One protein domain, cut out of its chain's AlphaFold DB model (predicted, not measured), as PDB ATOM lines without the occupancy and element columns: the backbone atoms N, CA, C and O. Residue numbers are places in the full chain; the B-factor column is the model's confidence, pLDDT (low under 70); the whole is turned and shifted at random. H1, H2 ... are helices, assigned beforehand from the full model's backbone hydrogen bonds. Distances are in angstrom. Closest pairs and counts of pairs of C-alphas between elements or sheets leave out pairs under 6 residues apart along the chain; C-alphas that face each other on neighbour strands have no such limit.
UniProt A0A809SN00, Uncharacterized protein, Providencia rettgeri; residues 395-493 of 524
ATOM      1  N   LYS A 395      45.615  39.985 187.844       70.62
ATOM      2  CA  LYS A 395      47.036  39.621 187.659       70.62
ATOM      3  C   LYS A 395      47.499  38.578 188.686       70.62
ATOM      4  O   LYS A 395      48.158  37.606 188.313       70.62
ATOM      5  N   ARG A 396      47.138  38.745 189.966       71.38
ATOM      6  CA  ARG A 396      47.489  37.796 191.039       71.38
ATOM      7  C   ARG A 396      46.832  36.432 190.836       71.38
ATOM      8  O   ARG A 396      47.507  35.414 190.967       71.38
ATOM      9  N   ASP A 397      45.554  36.402 190.475       72.69
ATOM     10  CA  ASP A 397      44.821  35.158 190.229       72.69
ATOM     11  C   ASP A 397      45.406  34.399 189.023       72.69
ATOM     12  O   ASP A 397      45.592  33.177 189.074       72.69
ATOM     13  N   ALA A 398      45.786  35.121 187.962       74.19
ATOM     14  CA  ALA A 398      46.490  34.550 186.816       74.19
ATOM     15  C   ALA A 398      47.870  33.987 187.209       74.19
ATOM     16  O   ALA A 398      48.214  32.873 186.813       74.19
ATOM     17  N   TYR A 399      48.640  34.707 188.033       72.94
ATOM     18  CA  TYR A 399      49.923  34.228 188.558       72.94
ATOM     19  C   TYR A 399      49.766  32.940 189.378       72.94
ATOM     20  O   TYR A 399      50.451  31.957 189.102       72.94
ATOM     21  N   ILE A 400      48.829  32.913 190.332       74.56
ATOM     22  CA  ILE A 400      48.532  31.729 191.155       74.56
ATOM     23  C   ILE A 400      48.158  30.540 190.266       74.56
ATOM     24  O   ILE A 400      48.626  29.424 190.489       74.56
ATOM     25  N   THR A 401      47.336  30.774 189.241       80.62
ATOM     26  CA  THR A 401      46.928  29.734 188.288       80.62
ATOM     27  C   THR A 401      48.129  29.177 187.522       80.62
ATOM     28  O   THR A 401      48.298  27.960 187.457       80.62
ATOM     29  N   ASN A 402      49.006  30.047 187.015       77.62
ATOM     30  CA  ASN A 402      50.222  29.641 186.309       77.62
ATOM     31  C   ASN A 402      51.185  28.860 187.216       77.62
ATOM     32  O   ASN A 402      51.733  27.845 186.790       77.62
ATOM     33  N   GLN A 403      51.362  29.283 188.472       77.38
ATOM     34  CA  GLN A 403      52.203  28.560 189.430       77.38
ATOM     35  C   GLN A 403      51.640  27.173 189.746       77.38
ATOM     36  O   GLN A 403      52.390  26.202 189.768       77.38
ATOM     37  N   LYS A 404      50.319  27.040 189.924       81.81
ATOM     38  CA  LYS A 404      49.682  25.726 190.111       81.81
ATOM     39  C   LYS A 404      49.907  24.805 188.915       81.81
ATOM     40  O   LYS A 404      50.363  23.684 189.105       81.81
ATOM     41  N   GLN A 405      49.686  25.302 187.696       82.25
ATOM     42  CA  GLN A 405      49.943  24.533 186.473       82.25
ATOM     43  C   GLN A 405      51.408  24.091 186.359       82.25
ATOM     44  O   GLN A 405      51.688  22.960 185.961       82.25
ATOM     45  N   TYR A 406      52.347  24.961 186.737       80.38
ATOM     46  CA  TYR A 406      53.768  24.632 186.767       80.38
ATOM     47  C   TYR A 406      54.082  23.523 187.783       80.38
ATOM     48  O   TYR A 406      54.717  22.529 187.432       80.38
ATOM     49  N   MET A 407      53.587  23.652 189.020       82.38
ATOM     50  CA  MET A 407      53.768  22.643 190.070       82.38
ATOM     51  C   MET A 407      53.185  21.284 189.667       82.38
ATOM     52  O   MET A 407      53.852  20.263 189.845       82.38
ATOM     53  N   ASP A 408      51.990  21.265 189.071       83.88
ATOM     54  CA  ASP A 408      51.357  20.043 188.564       83.88
ATOM     55  C   ASP A 408      52.230  19.357 187.499       83.88
ATOM     56  O   ASP A 408      52.427  18.137 187.539       83.88
ATOM     57  N   GLY A 409      52.824  20.140 186.590       83.75
ATOM     58  CA  GLY A 409      53.783  19.653 185.594       83.75
ATOM     59  C   GLY A 409      55.059  19.072 186.216       83.75
ATOM     60  O   GLY A 409      55.502  17.985 185.834       83.75
ATOM     61  N   THR A 410      55.637  19.736 187.219       82.69
ATOM     62  CA  THR A 410      56.831  19.239 187.926       82.69
ATOM     63  C   THR A 410      56.533  17.957 188.709       82.69
ATOM     64  O   THR A 410      57.328  17.015 188.681       82.69
ATOM     65  N   ILE A 411      55.359  17.851 189.337       85.88
ATOM     66  CA  ILE A 411      54.911  16.626 190.018       85.88
ATOM     67  C   ILE A 411      54.706  15.485 189.021       85.88
ATOM     68  O   ILE A 411      55.078  14.346 189.316       85.88
ATOM     69  N   LEU A 412      54.161  15.761 187.835       86.38
ATOM     70  CA  LEU A 412      54.050  14.763 186.772       86.38
ATOM     71  C   LEU A 412      55.432  14.226 186.366       86.38
ATOM     72  O   LEU A 412      55.618  13.012 186.311       86.38
ATOM     73  N   ASN A 413      56.428  15.102 186.202       85.00
ATOM     74  CA  ASN A 413      57.807  14.697 185.904       85.00
ATOM     75  C   ASN A 413      58.420  13.825 187.013       85.00
ATOM     76  O   ASN A 413      59.092  12.830 186.728       85.00
ATOM     77  N   ILE A 414      58.169  14.163 188.284       85.81
ATOM     78  CA  ILE A 414      58.577  13.332 189.426       85.81
ATOM     79  C   ILE A 414      57.937  11.941 189.312       85.81
ATOM     80  O   ILE A 414      58.642  10.934 189.394       85.81
ATOM     81  N   LYS A 415      56.623  11.873 189.059       86.06
ATOM     82  CA  LYS A 415      55.897  10.605 188.894       86.06
ATOM     83  C   LYS A 415      56.476   9.760 187.762       86.06
ATOM     84  O   LYS A 415      56.697   8.569 187.955       86.06
ATOM     85  N   GLU A 416      56.778  10.355 186.611       86.38
ATOM     86  CA  GLU A 416      57.376   9.634 185.484       86.38
ATOM     87  C   GLU A 416      58.735   9.013 185.824       86.38
ATOM     88  O   GLU A 416      59.005   7.871 185.442       86.38
ATOM     89  N   ILE A 417      59.594   9.736 186.552       85.31
ATOM     90  CA  ILE A 417      60.899   9.219 186.993       85.31
ATOM     91  C   ILE A 417      60.716   8.025 187.926       85.31
ATOM     92  O   ILE A 417      61.426   7.026 187.789       85.31
ATOM     93  N   LEU A 418      59.775   8.116 188.864       84.31
ATOM     94  CA  LEU A 418      59.503   7.051 189.824       84.31
ATOM     95  C   LEU A 418      58.920   5.808 189.132       84.31
ATOM     96  O   LEU A 418      59.383   4.696 189.392       84.31
ATOM     97  N   THR A 419      58.004   5.985 188.173       84.88
ATOM     98  CA  THR A 419      57.449   4.892 187.356       84.88
ATOM     99  C   THR A 419      58.524   4.206 186.512       84.88
ATOM    100  O   THR A 419      58.637   2.981 186.539       84.88
ATOM    101  N   LYS A 420      59.382   4.972 185.814       83.69
ATOM    102  CA  LYS A 420      60.517   4.427 185.032       83.69
ATOM    103  C   LYS A 420      61.501   3.624 185.886       83.69
ATOM    104  O   LYS A 420      62.236   2.797 185.358       83.69
ATOM    105  N   ARG A 421      61.529   3.874 187.196       79.19
ATOM    106  CA  ARG A 421      62.393   3.192 188.170       79.19
ATOM    107  C   ARG A 421      61.660   2.104 188.965       79.19
ATOM    108  O   ARG A 421      62.183   1.648 189.980       79.19
ATOM    109  N   SER A 422      60.483   1.679 188.498       82.69
ATOM    110  CA  SER A 422      59.713   0.545 189.029       82.69
ATOM    111  C   SER A 422      59.340   0.673 190.512       82.69
ATOM    112  O   SER A 422      59.325  -0.317 191.245       82.69
ATOM    113  N   VAL A 423      59.037   1.890 190.975       83.38
ATOM    114  CA  VAL A 423      58.451   2.108 192.306       83.38
ATOM    115  C   VAL A 423      57.040   1.500 192.343       83.38
ATOM    116  O   VAL A 423      56.266   1.667 191.404       83.38
ATOM    117  N   SER A 424      56.704   0.773 193.414       84.25
ATOM    118  CA  SER A 424      55.394   0.120 193.577       84.25
ATOM    119  C   SER A 424      54.241   1.131 193.600       84.25
ATOM    120  O   SER A 424      54.419   2.230 194.132       84.25
ATOM    121  N   SER A 425      53.048   0.721 193.170       84.44
ATOM    122  CA  SER A 425      51.823   1.535 193.232       84.44
ATOM    123  C   SER A 425      51.504   2.064 194.637       84.44
ATOM    124  O   SER A 425      51.226   3.251 194.772       84.44
ATOM    125  N   GLU A 426      51.631   1.239 195.682       85.81
ATOM    126  CA  GLU A 426      51.396   1.655 197.080       85.81
ATOM    127  C   GLU A 426      52.336   2.794 197.505       85.81
ATOM    128  O   GLU A 426      51.907   3.828 198.014       85.81
ATOM    129  N   THR A 427      53.636   2.650 197.230       83.12
ATOM    130  CA  THR A 427      54.631   3.701 197.505       83.12
ATOM    131  C   THR A 427      54.349   4.975 196.697       83.12
ATOM    132  O   THR A 427      54.517   6.082 197.210       83.12
ATOM    133  N   MET A 428      53.888   4.848 195.448       84.19
ATOM    134  CA  MET A 428      53.509   5.993 194.614       84.19
ATOM    135  C   MET A 428      52.308   6.761 195.173       84.19
ATOM    136  O   MET A 428      52.322   7.992 195.159       84.19
ATOM    137  N   GLU A 429      51.286   6.073 195.686       84.81
ATOM    138  CA  GLU A 429      50.146   6.723 196.343       84.81
ATOM    139  C   GLU A 429      50.571   7.504 197.588       84.81
ATOM    140  O   GLU A 429      50.153   8.651 197.762       84.81
ATOM    141  N   LEU A 430      51.455   6.934 198.412       85.75
ATOM    142  CA  LEU A 430      51.989   7.611 199.597       85.75
ATOM    143  C   LEU A 430      52.761   8.889 199.233       85.75
ATOM    144  O   LEU A 430      52.550   9.930 199.856       85.75
ATOM    145  N   ILE A 431      53.607   8.840 198.198       85.19
ATOM    146  CA  ILE A 431      54.344  10.014 197.696       85.19
ATOM    147  C   ILE A 431      53.376  11.082 197.176       85.19
ATOM    148  O   ILE A 431      53.527  12.261 197.499       85.19
ATOM    149  N   ASN A 432      52.364  10.681 196.401       84.06
ATOM    150  CA  ASN A 432      51.372  11.604 195.850       84.06
ATOM    151  C   ASN A 432      50.592  12.319 196.947       84.06
ATOM    152  O   ASN A 432      50.366  13.524 196.847       84.06
ATOM    153  N   LYS A 433      50.217  11.588 197.999       85.62
ATOM    154  CA  LYS A 433      49.542  12.161 199.157       85.62
ATOM    155  C   LYS A 433      50.435  13.176 199.871       85.62
ATOM    156  O   LYS A 433      50.004  14.300 200.084       85.62
ATOM    157  N   SER A 434      51.696  12.833 200.150       82.94
ATOM    158  CA  SER A 434      52.632  13.756 200.811       82.94
ATOM    159  C   SER A 434      52.928  15.019 199.992       82.94
ATOM    160  O   SER A 434      53.034  16.100 200.567       82.94
ATOM    161  N   LEU A 435      53.028  14.911 198.663       81.69
ATOM    162  CA  LEU A 435      53.168  16.076 197.783       81.69
ATOM    163  C   LEU A 435      51.899  16.938 197.787       81.69
ATOM    164  O   LEU A 435      51.999  18.152 197.938       81.69
ATOM    165  N   GLY A 436      50.719  16.321 197.672       79.19
ATOM    166  CA  GLY A 436      49.433  17.024 197.711       79.19
ATOM    167  C   GLY A 436      49.195  17.761 199.030       79.19
ATOM    168  O   GLY A 436      48.833  18.935 199.018       79.19
ATOM    169  N   ASP A 437      49.482  17.111 200.161       80.94
ATOM    170  CA  ASP A 437      49.342  17.706 201.493       80.94
ATOM    171  C   ASP A 437      50.254  18.938 201.661       80.94
ATOM    172  O   ASP A 437      49.842  19.936 202.254       80.94
ATOM    173  N   ARG A 438      51.473  18.912 201.097       77.94
ATOM    174  CA  ARG A 438      52.419  20.042 201.155       77.94
ATOM    175  C   ARG A 438      52.052  21.208 200.234       77.94
ATOM    176  O   ARG A 438      52.211  22.349 200.657       77.94
ATOM    177  N   ILE A 439      51.499  20.957 199.043       71.44
ATOM    178  CA  ILE A 439      50.996  22.021 198.143       71.44
ATOM    179  C   ILE A 439      49.948  22.889 198.848       71.44
ATOM    180  O   ILE A 439      49.919  24.103 198.668       71.44
ATOM    181  N   CYS A 440      49.092  22.272 199.663       64.69
ATOM    182  CA  CYS A 440      48.047  22.976 200.403       64.69
ATOM    183  C   CYS A 440      48.577  23.815 201.579       64.69
ATOM    184  O   CYS A 440      47.824  24.616 202.126       64.69
ATOM    185  N   GLN A 441      49.830  23.615 201.998       65.94
ATOM    186  CA  GLN A 441      50.394  24.194 203.224       65.94
ATOM    187  C   GLN A 441      51.541  25.183 202.975       65.94
ATOM    188  O   GLN A 441      51.798  26.028 203.829       65.94
ATOM    189  N   GLU A 442      52.261  25.074 201.856       66.19
ATOM    190  CA  GLU A 442      53.446  25.892 201.573       66.19
ATOM    191  C   GLU A 442      53.148  27.087 200.646       66.19
ATOM    192  O   GLU A 442      52.235  27.059 199.822       66.19
ATOM    193  N   ASN A 443      53.936  28.163 200.783       70.56
ATOM    194  CA  ASN A 443      53.766  29.392 200.004       70.56
ATOM    195  C   ASN A 443      54.036  29.139 198.506       70.56
ATOM    196  O   ASN A 443      55.099  28.633 198.131       70.56
ATOM    197  N   ILE A 444      53.086  29.556 197.660       68.19
ATOM    198  CA  ILE A 444      53.119  29.421 196.199       68.19
ATOM    199  C   ILE A 444      54.302  30.137 195.534       68.19
ATOM    200  O   ILE A 444      54.708  29.739 194.448       68.19
ATOM    201  N   ASP A 445      54.894  31.133 196.195       65.06
ATOM    202  CA  ASP A 445      56.072  31.847 195.691       65.06
ATOM    203  C   ASP A 445      57.369  31.036 195.863       65.06
ATOM    204  O   ASP A 445      58.353  31.264 195.163       65.06
ATOM    205  N   THR A 446      57.393  30.084 196.803       67.88
ATOM    206  CA  THR A 446      58.614  29.356 197.203       67.88
ATOM    207  C   THR A 446      58.559  27.861 196.911       67.88
ATOM    208  O   THR A 446      59.584  27.242 196.616       67.88
ATOM    209  N   PHE A 447      57.368  27.263 196.983       79.88
ATOM    210  CA  PHE A 447      57.186  25.826 196.808       79.88
ATOM    211  C   PHE A 447      57.557  25.306 195.405       79.88
ATOM    212  O   PHE A 447      58.196  24.253 195.333       79.88
ATOM    213  N   PRO A 448      57.276  26.026 194.296       75.62
ATOM    214  CA  PRO A 448      57.704  25.609 192.958       75.62
ATOM    215  C   PRO A 448      59.213  25.337 192.862       75.62
ATOM    216  O   PRO A 448      59.626  24.270 192.414       75.62
ATOM    217  N   SER A 449      60.047  26.243 193.382       72.12
ATOM    218  CA  SER A 449      61.505  26.070 193.370       72.12
ATOM    219  C   SER A 449      61.963  24.890 194.232       72.12
ATOM    220  O   SER A 449      62.938  24.217 193.904       72.12
ATOM    221  N   LYS A 450      61.252  24.593 195.324       79.69
ATOM    222  CA  LYS A 450      61.516  23.415 196.159       79.69
ATOM    223  C   LYS A 450      61.208  22.117 195.407       79.69
ATOM    224  O   LYS A 450      62.013  21.185 195.456       79.69
ATOM    225  N   LEU A 451      60.098  22.068 194.666       81.31
ATOM    226  CA  LEU A 451      59.762  20.937 193.797       81.31
ATOM    227  C   LEU A 451      60.826  20.709 192.717       81.31
ATOM    228  O   LEU A 451      61.196  19.560 192.478       81.31
ATOM    229  N   ASP A 452      61.382  21.772 192.130       76.12
ATOM    230  CA  ASP A 452      62.480  21.654 191.162       76.12
ATOM    231  C   ASP A 452      63.740  21.048 191.784       76.12
ATOM    232  O   ASP A 452      64.376  20.175 191.189       76.12
ATOM    233  N   LEU A 453      64.102  21.465 193.002       79.12
ATOM    234  CA  LEU A 453      65.246  20.904 193.724       79.12
ATOM    235  C   LEU A 453      65.037  19.413 194.031       79.12
ATOM    236  O   LEU A 453      65.961  18.614 193.856       79.12
ATOM    237  N   ILE A 454      63.821  19.020 194.420       83.44
ATOM    238  CA  ILE A 454      63.452  17.614 194.638       83.44
ATOM    239  C   ILE A 454      63.535  16.825 193.328       83.44
ATOM    240  O   ILE A 454      64.166  15.766 193.294       83.44
ATOM    241  N   LEU A 455      62.958  17.340 192.239       83.19
ATOM    242  CA  LEU A 455      63.044  16.722 190.915       83.19
ATOM    243  C   LEU A 455      64.510  16.505 190.512       83.19
ATOM    244  O   LEU A 455      64.884  15.421 190.063       83.19
ATOM    245  N   ASN A 456      65.358  17.504 190.742       77.31
ATOM    246  CA  ASN A 456      66.780  17.460 190.429       77.31
ATOM    247  C   ASN A 456      67.534  16.410 191.270       77.31
ATOM    248  O   ASN A 456      68.327  15.631 190.733       77.31
ATOM    249  N   LEU A 457      67.248  16.320 192.574       80.31
ATOM    250  CA  LEU A 457      67.776  15.263 193.447       80.31
ATOM    251  C   LEU A 457      67.366  13.870 192.962       80.31
ATOM    252  O   LEU A 457      68.202  12.969 192.900       80.31
ATOM    253  N   LEU A 458      66.100  13.687 192.582       81.06
ATOM    254  CA  LEU A 458      65.578  12.405 192.101       81.06
ATOM    255  C   LEU A 458      66.195  11.982 190.763       81.06
ATOM    256  O   LEU A 458      66.491  10.802 190.563       81.06
ATOM    257  N   GLN A 459      66.433  12.936 189.860       80.62
ATOM    258  CA  GLN A 459      67.136  12.680 188.604       80.62
ATOM    259  C   GLN A 459      68.566  12.182 188.853       80.62
ATOM    260  O   GLN A 459      68.993  11.219 188.212       80.62
ATOM    261  N   ARG A 460      69.280  12.787 189.812       73.44
ATOM    262  CA  ARG A 460      70.710  12.543 190.069       73.44
ATOM    263  C   ARG A 460      70.995  11.358 190.990       73.44
ATOM    264  O   ARG A 460      71.972  10.643 190.782       73.44
ATOM    265  N   LYS A 461      70.166  11.130 192.010       71.12
ATOM    266  CA  LYS A 461      70.397  10.084 193.015       71.12
ATOM    267  C   LYS A 461      70.079   8.700 192.445       71.12
ATOM    268  O   LYS A 461      69.065   8.509 191.768       71.12
ATOM    269  N   LYS A 462      70.903   7.699 192.775       68.31
ATOM    270  CA  LYS A 462      70.564   6.281 192.574       68.31
ATOM    271  C   LYS A 462      69.428   5.927 193.539       68.31
ATOM    272  O   LYS A 462      69.624   5.900 194.750       68.31
ATOM    273  N   ILE A 463      68.226   5.721 193.007       67.31
ATOM    274  CA  ILE A 463      67.029   5.499 193.827       67.31
ATOM    275  C   ILE A 463      66.972   4.037 194.271       67.31
ATOM    276  O   ILE A 463      66.994   3.133 193.441       67.31
ATOM    277  N   ASN A 464      66.861   3.815 195.582       75.81
ATOM    278  CA  ASN A 464      66.434   2.536 196.134       75.81
ATOM    279  C   ASN A 464      64.905   2.583 196.306       75.81
ATOM    280  O   ASN A 464      64.442   3.347 197.157       75.81
ATOM    281  N   PRO A 465      64.119   1.778 195.560       70.31
ATOM    282  CA  PRO A 465      62.657   1.814 195.625       70.31
ATOM    283  C   PRO A 465      62.092   1.636 197.040       70.31
ATOM    284  O   PRO A 465      61.042   2.181 197.344       70.31
ATOM    285  N   LYS A 466      62.808   0.933 197.930       72.69
ATOM    286  CA  LYS A 466      62.379   0.705 199.319       72.69
ATOM    287  C   LYS A 466      62.606   1.896 200.261       72.69
ATOM    288  O   LYS A 466      62.066   1.881 201.355       72.69
ATOM    289  N   LYS A 467      63.421   2.888 199.874       81.31
ATOM    290  CA  LYS A 467      63.742   4.083 200.689       81.31
ATOM    291  C   LYS A 467      63.234   5.390 200.078       81.31
ATOM    292  O   LYS A 467      63.396   6.450 200.667       81.31
ATOM    293  N   ILE A 468      62.653   5.330 198.880       80.75
ATOM    294  CA  ILE A 468      62.363   6.533 198.097       80.75
ATOM    295  C   ILE A 468      61.249   7.393 198.695       80.75
ATOM    296  O   ILE A 468      61.291   8.614 198.574       80.75
ATOM    297  N   TYR A 469      60.284   6.765 199.367       82.56
ATOM    298  CA  TYR A 469      59.255   7.489 200.104       82.56
ATOM    299  C   TYR A 469      59.864   8.290 201.257       82.56
ATOM    300  O   TYR A 469      59.622   9.491 201.350       82.56
ATOM    301  N   ASP A 470      60.711   7.651 202.070       83.62
ATOM    302  CA  ASP A 470      61.390   8.308 203.190       83.62
ATOM    303  C   ASP A 470      62.305   9.439 202.706       83.62
ATOM    304  O   ASP A 470      62.295  10.519 203.287       83.62
ATOM    305  N   ASP A 471      63.028   9.230 201.600       83.50
ATOM    306  CA  ASP A 471      63.869  10.254 200.972       83.50
ATOM    307  C   ASP A 471      63.048  11.480 200.527       83.50
ATOM    308  O   ASP A 471      63.424  12.612 200.818       83.50
ATOM    309  N   ILE A 472      61.930  11.279 199.815       83.00
ATOM    310  CA  ILE A 472      61.082  12.389 199.344       83.00
ATOM    311  C   ILE A 472      60.436  13.110 200.522       83.00
ATOM    312  O   ILE A 472      60.388  14.339 200.529       83.00
ATOM    313  N   ARG A 473      59.969  12.364 201.526       84.75
ATOM    314  CA  ARG A 473      59.417  12.937 202.751       84.75
ATOM    315  C   ARG A 473      60.455  13.799 203.465       84.75
ATOM    316  O   ARG A 473      60.161  14.941 203.793       84.75
ATOM    317  N   GLU A 474      61.678  13.296 203.612       86.62
ATOM    318  CA  GLU A 474      62.788  14.057 204.184       86.62
ATOM    319  C   GLU A 474      63.066  15.327 203.366       86.62
ATOM    320  O   GLU A 474      63.197  16.403 203.935       86.62
ATOM    321  N   TYR A 475      63.114  15.245 202.033       86.69
ATOM    322  CA  TYR A 475      63.353  16.420 201.188       86.69
ATOM    323  C   TYR A 475      62.245  17.473 201.293       86.69
ATOM    324  O   TYR A 475      62.532  18.669 201.256       86.69
ATOM    325  N   LEU A 476      60.991  17.048 201.448       83.50
ATOM    326  CA  LEU A 476      59.870  17.953 201.692       83.50
ATOM    327  C   LEU A 476      59.962  18.646 203.058       83.50
ATOM    328  O   LEU A 476      59.392  19.720 203.216       83.50
ATOM    329  N   ASP A 477      60.700  18.095 204.016       84.94
ATOM    330  CA  ASP A 477      60.899  18.704 205.334       84.94
ATOM    331  C   ASP A 477      62.143  19.615 205.400       84.94
ATOM    332  O   ASP A 477      62.297  20.383 206.350       84.94
ATOM    333  N   LEU A 478      63.013  19.583 204.384       81.06
ATOM    334  CA  LEU A 478      64.207  20.430 204.301       81.06
ATOM    335  C   LEU A 478      63.902  21.833 203.752       81.06
ATOM    336  O   LEU A 478      63.013  22.032 202.920       81.06
ATOM    337  N   SER A 479      64.703  22.815 204.176       78.50
ATOM    338  CA  SER A 479      64.704  24.151 203.569       78.50
ATOM    339  C   SER A 479      65.334  24.132 202.163       78.50
ATOM    340  O   SER A 479      66.128  23.233 201.855       78.50
ATOM    341  N   PRO A 480      65.055  25.131 201.301       74.25
ATOM    342  CA  PRO A 480      65.685  25.232 199.982       74.25
ATOM    343  C   PRO A 480      67.220  25.176 200.031       74.25
ATOM    344  O   PRO A 480      67.829  24.438 199.260       74.25
ATOM    345  N   ASP A 481      67.852  25.860 200.989       70.25
ATOM    346  CA  ASP A 481      69.314  25.852 201.152       70.25
ATOM    347  C   ASP A 481      69.856  24.465 201.526       70.25
ATOM    348  O   ASP A 481      70.909  24.038 201.046       70.25
ATOM    349  N   GLN A 482      69.125  23.727 202.364       80.44
ATOM    350  CA  GLN A 482      69.486  22.358 202.735       80.44
ATOM    351  C   GLN A 482      69.341  21.394 201.551       80.44
ATOM    352  O   GLN A 482      70.156  20.481 201.403       80.44
ATOM    353  N   LEU A 483      68.348  21.610 200.685       75.31
ATOM    354  CA  LEU A 483      68.188  20.848 199.448       75.31
ATOM    355  C   LEU A 483      69.309  21.141 198.450       75.31
ATOM    356  O   LEU A 483      69.867  20.199 197.891       75.31
ATOM    357  N   VAL A 484      69.691  22.410 198.271       72.38
ATOM    358  CA  VAL A 484      70.857  22.792 197.453       72.38
ATOM    359  C   VAL A 484      72.117  22.099 197.969       72.38
ATOM    360  O   VAL A 484      72.829  21.463 197.195       72.38
ATOM    361  N   LYS A 485      72.340  22.114 199.286       76.56
ATOM    362  CA  LYS A 485      73.473  21.414 199.899       76.56
ATOM    363  C   LYS A 485      73.431  19.901 199.651       76.56
ATOM    364  O   LYS A 485      74.446  19.324 199.287       76.56
ATOM    365  N   LYS A 486      72.260  19.257 199.757       77.81
ATOM    366  CA  LYS A 486      72.109  17.831 199.407       77.81
ATOM    367  C   LYS A 486      72.393  17.544 197.932       77.81
ATOM    368  O   LYS A 486      72.912  16.472 197.615       77.81
ATOM    369  N   ILE A 487      72.044  18.460 197.028       72.38
ATOM    370  CA  ILE A 487      72.380  18.342 195.603       72.38
ATOM    371  C   ILE A 487      73.898  18.388 195.416       72.38
ATOM    372  O   ILE A 487      74.440  17.584 194.656       72.38
ATOM    373  N   ASP A 488      74.575  19.297 196.116       71.44
ATOM    374  CA  ASP A 488      76.031  19.413 196.082       71.44
ATOM    375  C   ASP A 488      76.709  18.165 196.676       71.44
ATOM    376  O   ASP A 488      77.647  17.636 196.083       71.44
ATOM    377  N   ASP A 489      76.188  17.637 197.786       68.88
ATOM    378  CA  ASP A 489      76.712  16.443 198.465       68.88
ATOM    379  C   ASP A 489      76.477  15.143 197.668       68.88
ATOM    380  O   ASP A 489      77.234  14.182 197.799       68.88
ATOM    381  N   THR A 490      75.443  15.090 196.818       67.12
ATOM    382  CA  THR A 490      75.179  13.943 195.922       67.12
ATOM    383  C   THR A 490      76.000  13.968 194.630       67.12
ATOM    384  O   THR A 490      75.966  12.996 193.871       67.12
ATOM    385  N   MET A 491      76.788  15.021 194.387       52.84
ATOM    386  CA  MET A 491      77.847  15.002 193.379       52.84
ATOM    387  C   MET A 491      79.113  14.338 193.953       52.84
ATOM    388  O   MET A 491      79.896  14.979 194.647       52.84
ATOM    389  N   GLU A 492      79.362  13.058 193.647       47.94
ATOM    390  CA  GLU A 492      80.663  12.433 193.951       47.94
ATOM    391  C   GLU A 492      81.841  13.183 193.268       47.94
ATOM    392  O   GLU A 492      81.675  13.809 192.211       47.94
ATOM    393  N   PRO A 493      83.053  13.157 193.863       53.16
ATOM    394  CA  PRO A 493      84.067  14.191 193.702       53.16
ATOM    395  C   PRO A 493      84.861  14.014 192.407       53.16
ATOM    396  O   PRO A 493      85.935  13.423 192.391       53.16
TER     397      PRO A 493
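Overview. This is residues 395 to 493 of the 524 residues of an uncharacterized protein of Providencia rettgeri (UniProt A0A809SN00). Four helices, H1 to H4, form a loose-cornered up-and-down bundle, and a fifth, H5, packs on the side of H3 away from H1. In cross-section the four make a ring in the order H1, H2, H4, H3, and the long H1 extends at its first residues past the ends of the others. The printed part has 99 residues with five named helices, H1 to H5 in order along the chain, and no named strand; its class is all helix. It is compact, with a radius of gyration of the C-alphas of 13.7 A, and spans 43 by 33 by 19 A.

Along the chain. H1 covers residues 395 to 420 and is the longest helix, 37.8 A from C-alpha 395 at (47.036, 39.621, 187.659) to C-alpha 420 at (60.517, 4.427, 185.032). H2, residues 425 to 439, is 21.1 A long, and H3, residues 447 to 460, is 20.1 A long. H4 covers residues 468 to 477. H5 covers residues 480 to 489 and ends with C-alpha 489 at (76.712, 16.443, 198.465).

Arrangement. H1, H2, H3 and H4 form a bundle, up and down, each running against the one before it in the chain. H1 and H2 are a helical hairpin; they only just touch, with 3 pairs of C-alphas within 8 A, through residues 411 to 418 of H1 alone, and run opposite ways at a shallow tilt of 20 degrees. Their closest C-alphas are those of Lys 415 and Met 428, 7.7 A apart. H1 touches H3, the same way at a shallow tilt of 19 degrees, closest at the C-alphas of Met 407 and Pro 448, 5.7 A apart. H2 touches H4, the same way at a shallow tilt of 7 degrees, closest at the C-alphas of Ile 431 and Tyr 469, 6.0 A apart. H3 and H4 are a helical hairpin and touch through residues 450 to 454 of H3 alone; the C-alphas of Ile 454 and Tyr 475 are closest, 6.7 A apart, and the helices run opposite ways at a shallow tilt of 34 degrees, only just short of steep. H2 and H3 are close but not clearly touching, closest at the C-alphas of Ile 439 and Phe 447, 7.4 A apart. H3 is the hub, touching three helices; the third is H5, the same way at a shallow tilt of 12 degrees, with the C-alphas of Lys 450 and Pro 480 closest, 5.9 A apart. H1 and H4, H1 and H5, and H2 and H5 are apart. In H1, H2, H3, H4 and H5 every O i to N i+4 pair is within hydrogen-bond range.

Size, cuts and confidence. The two C-alphas farthest apart are those of Lys 395 and Pro 493, 45.3 A. The printed part has no cut and no long link. The mean pLDDT of the printed part is 77.9; it is under 70 at residues 440 to 442, 444 to 446, 462 to 463 and 489 to 493.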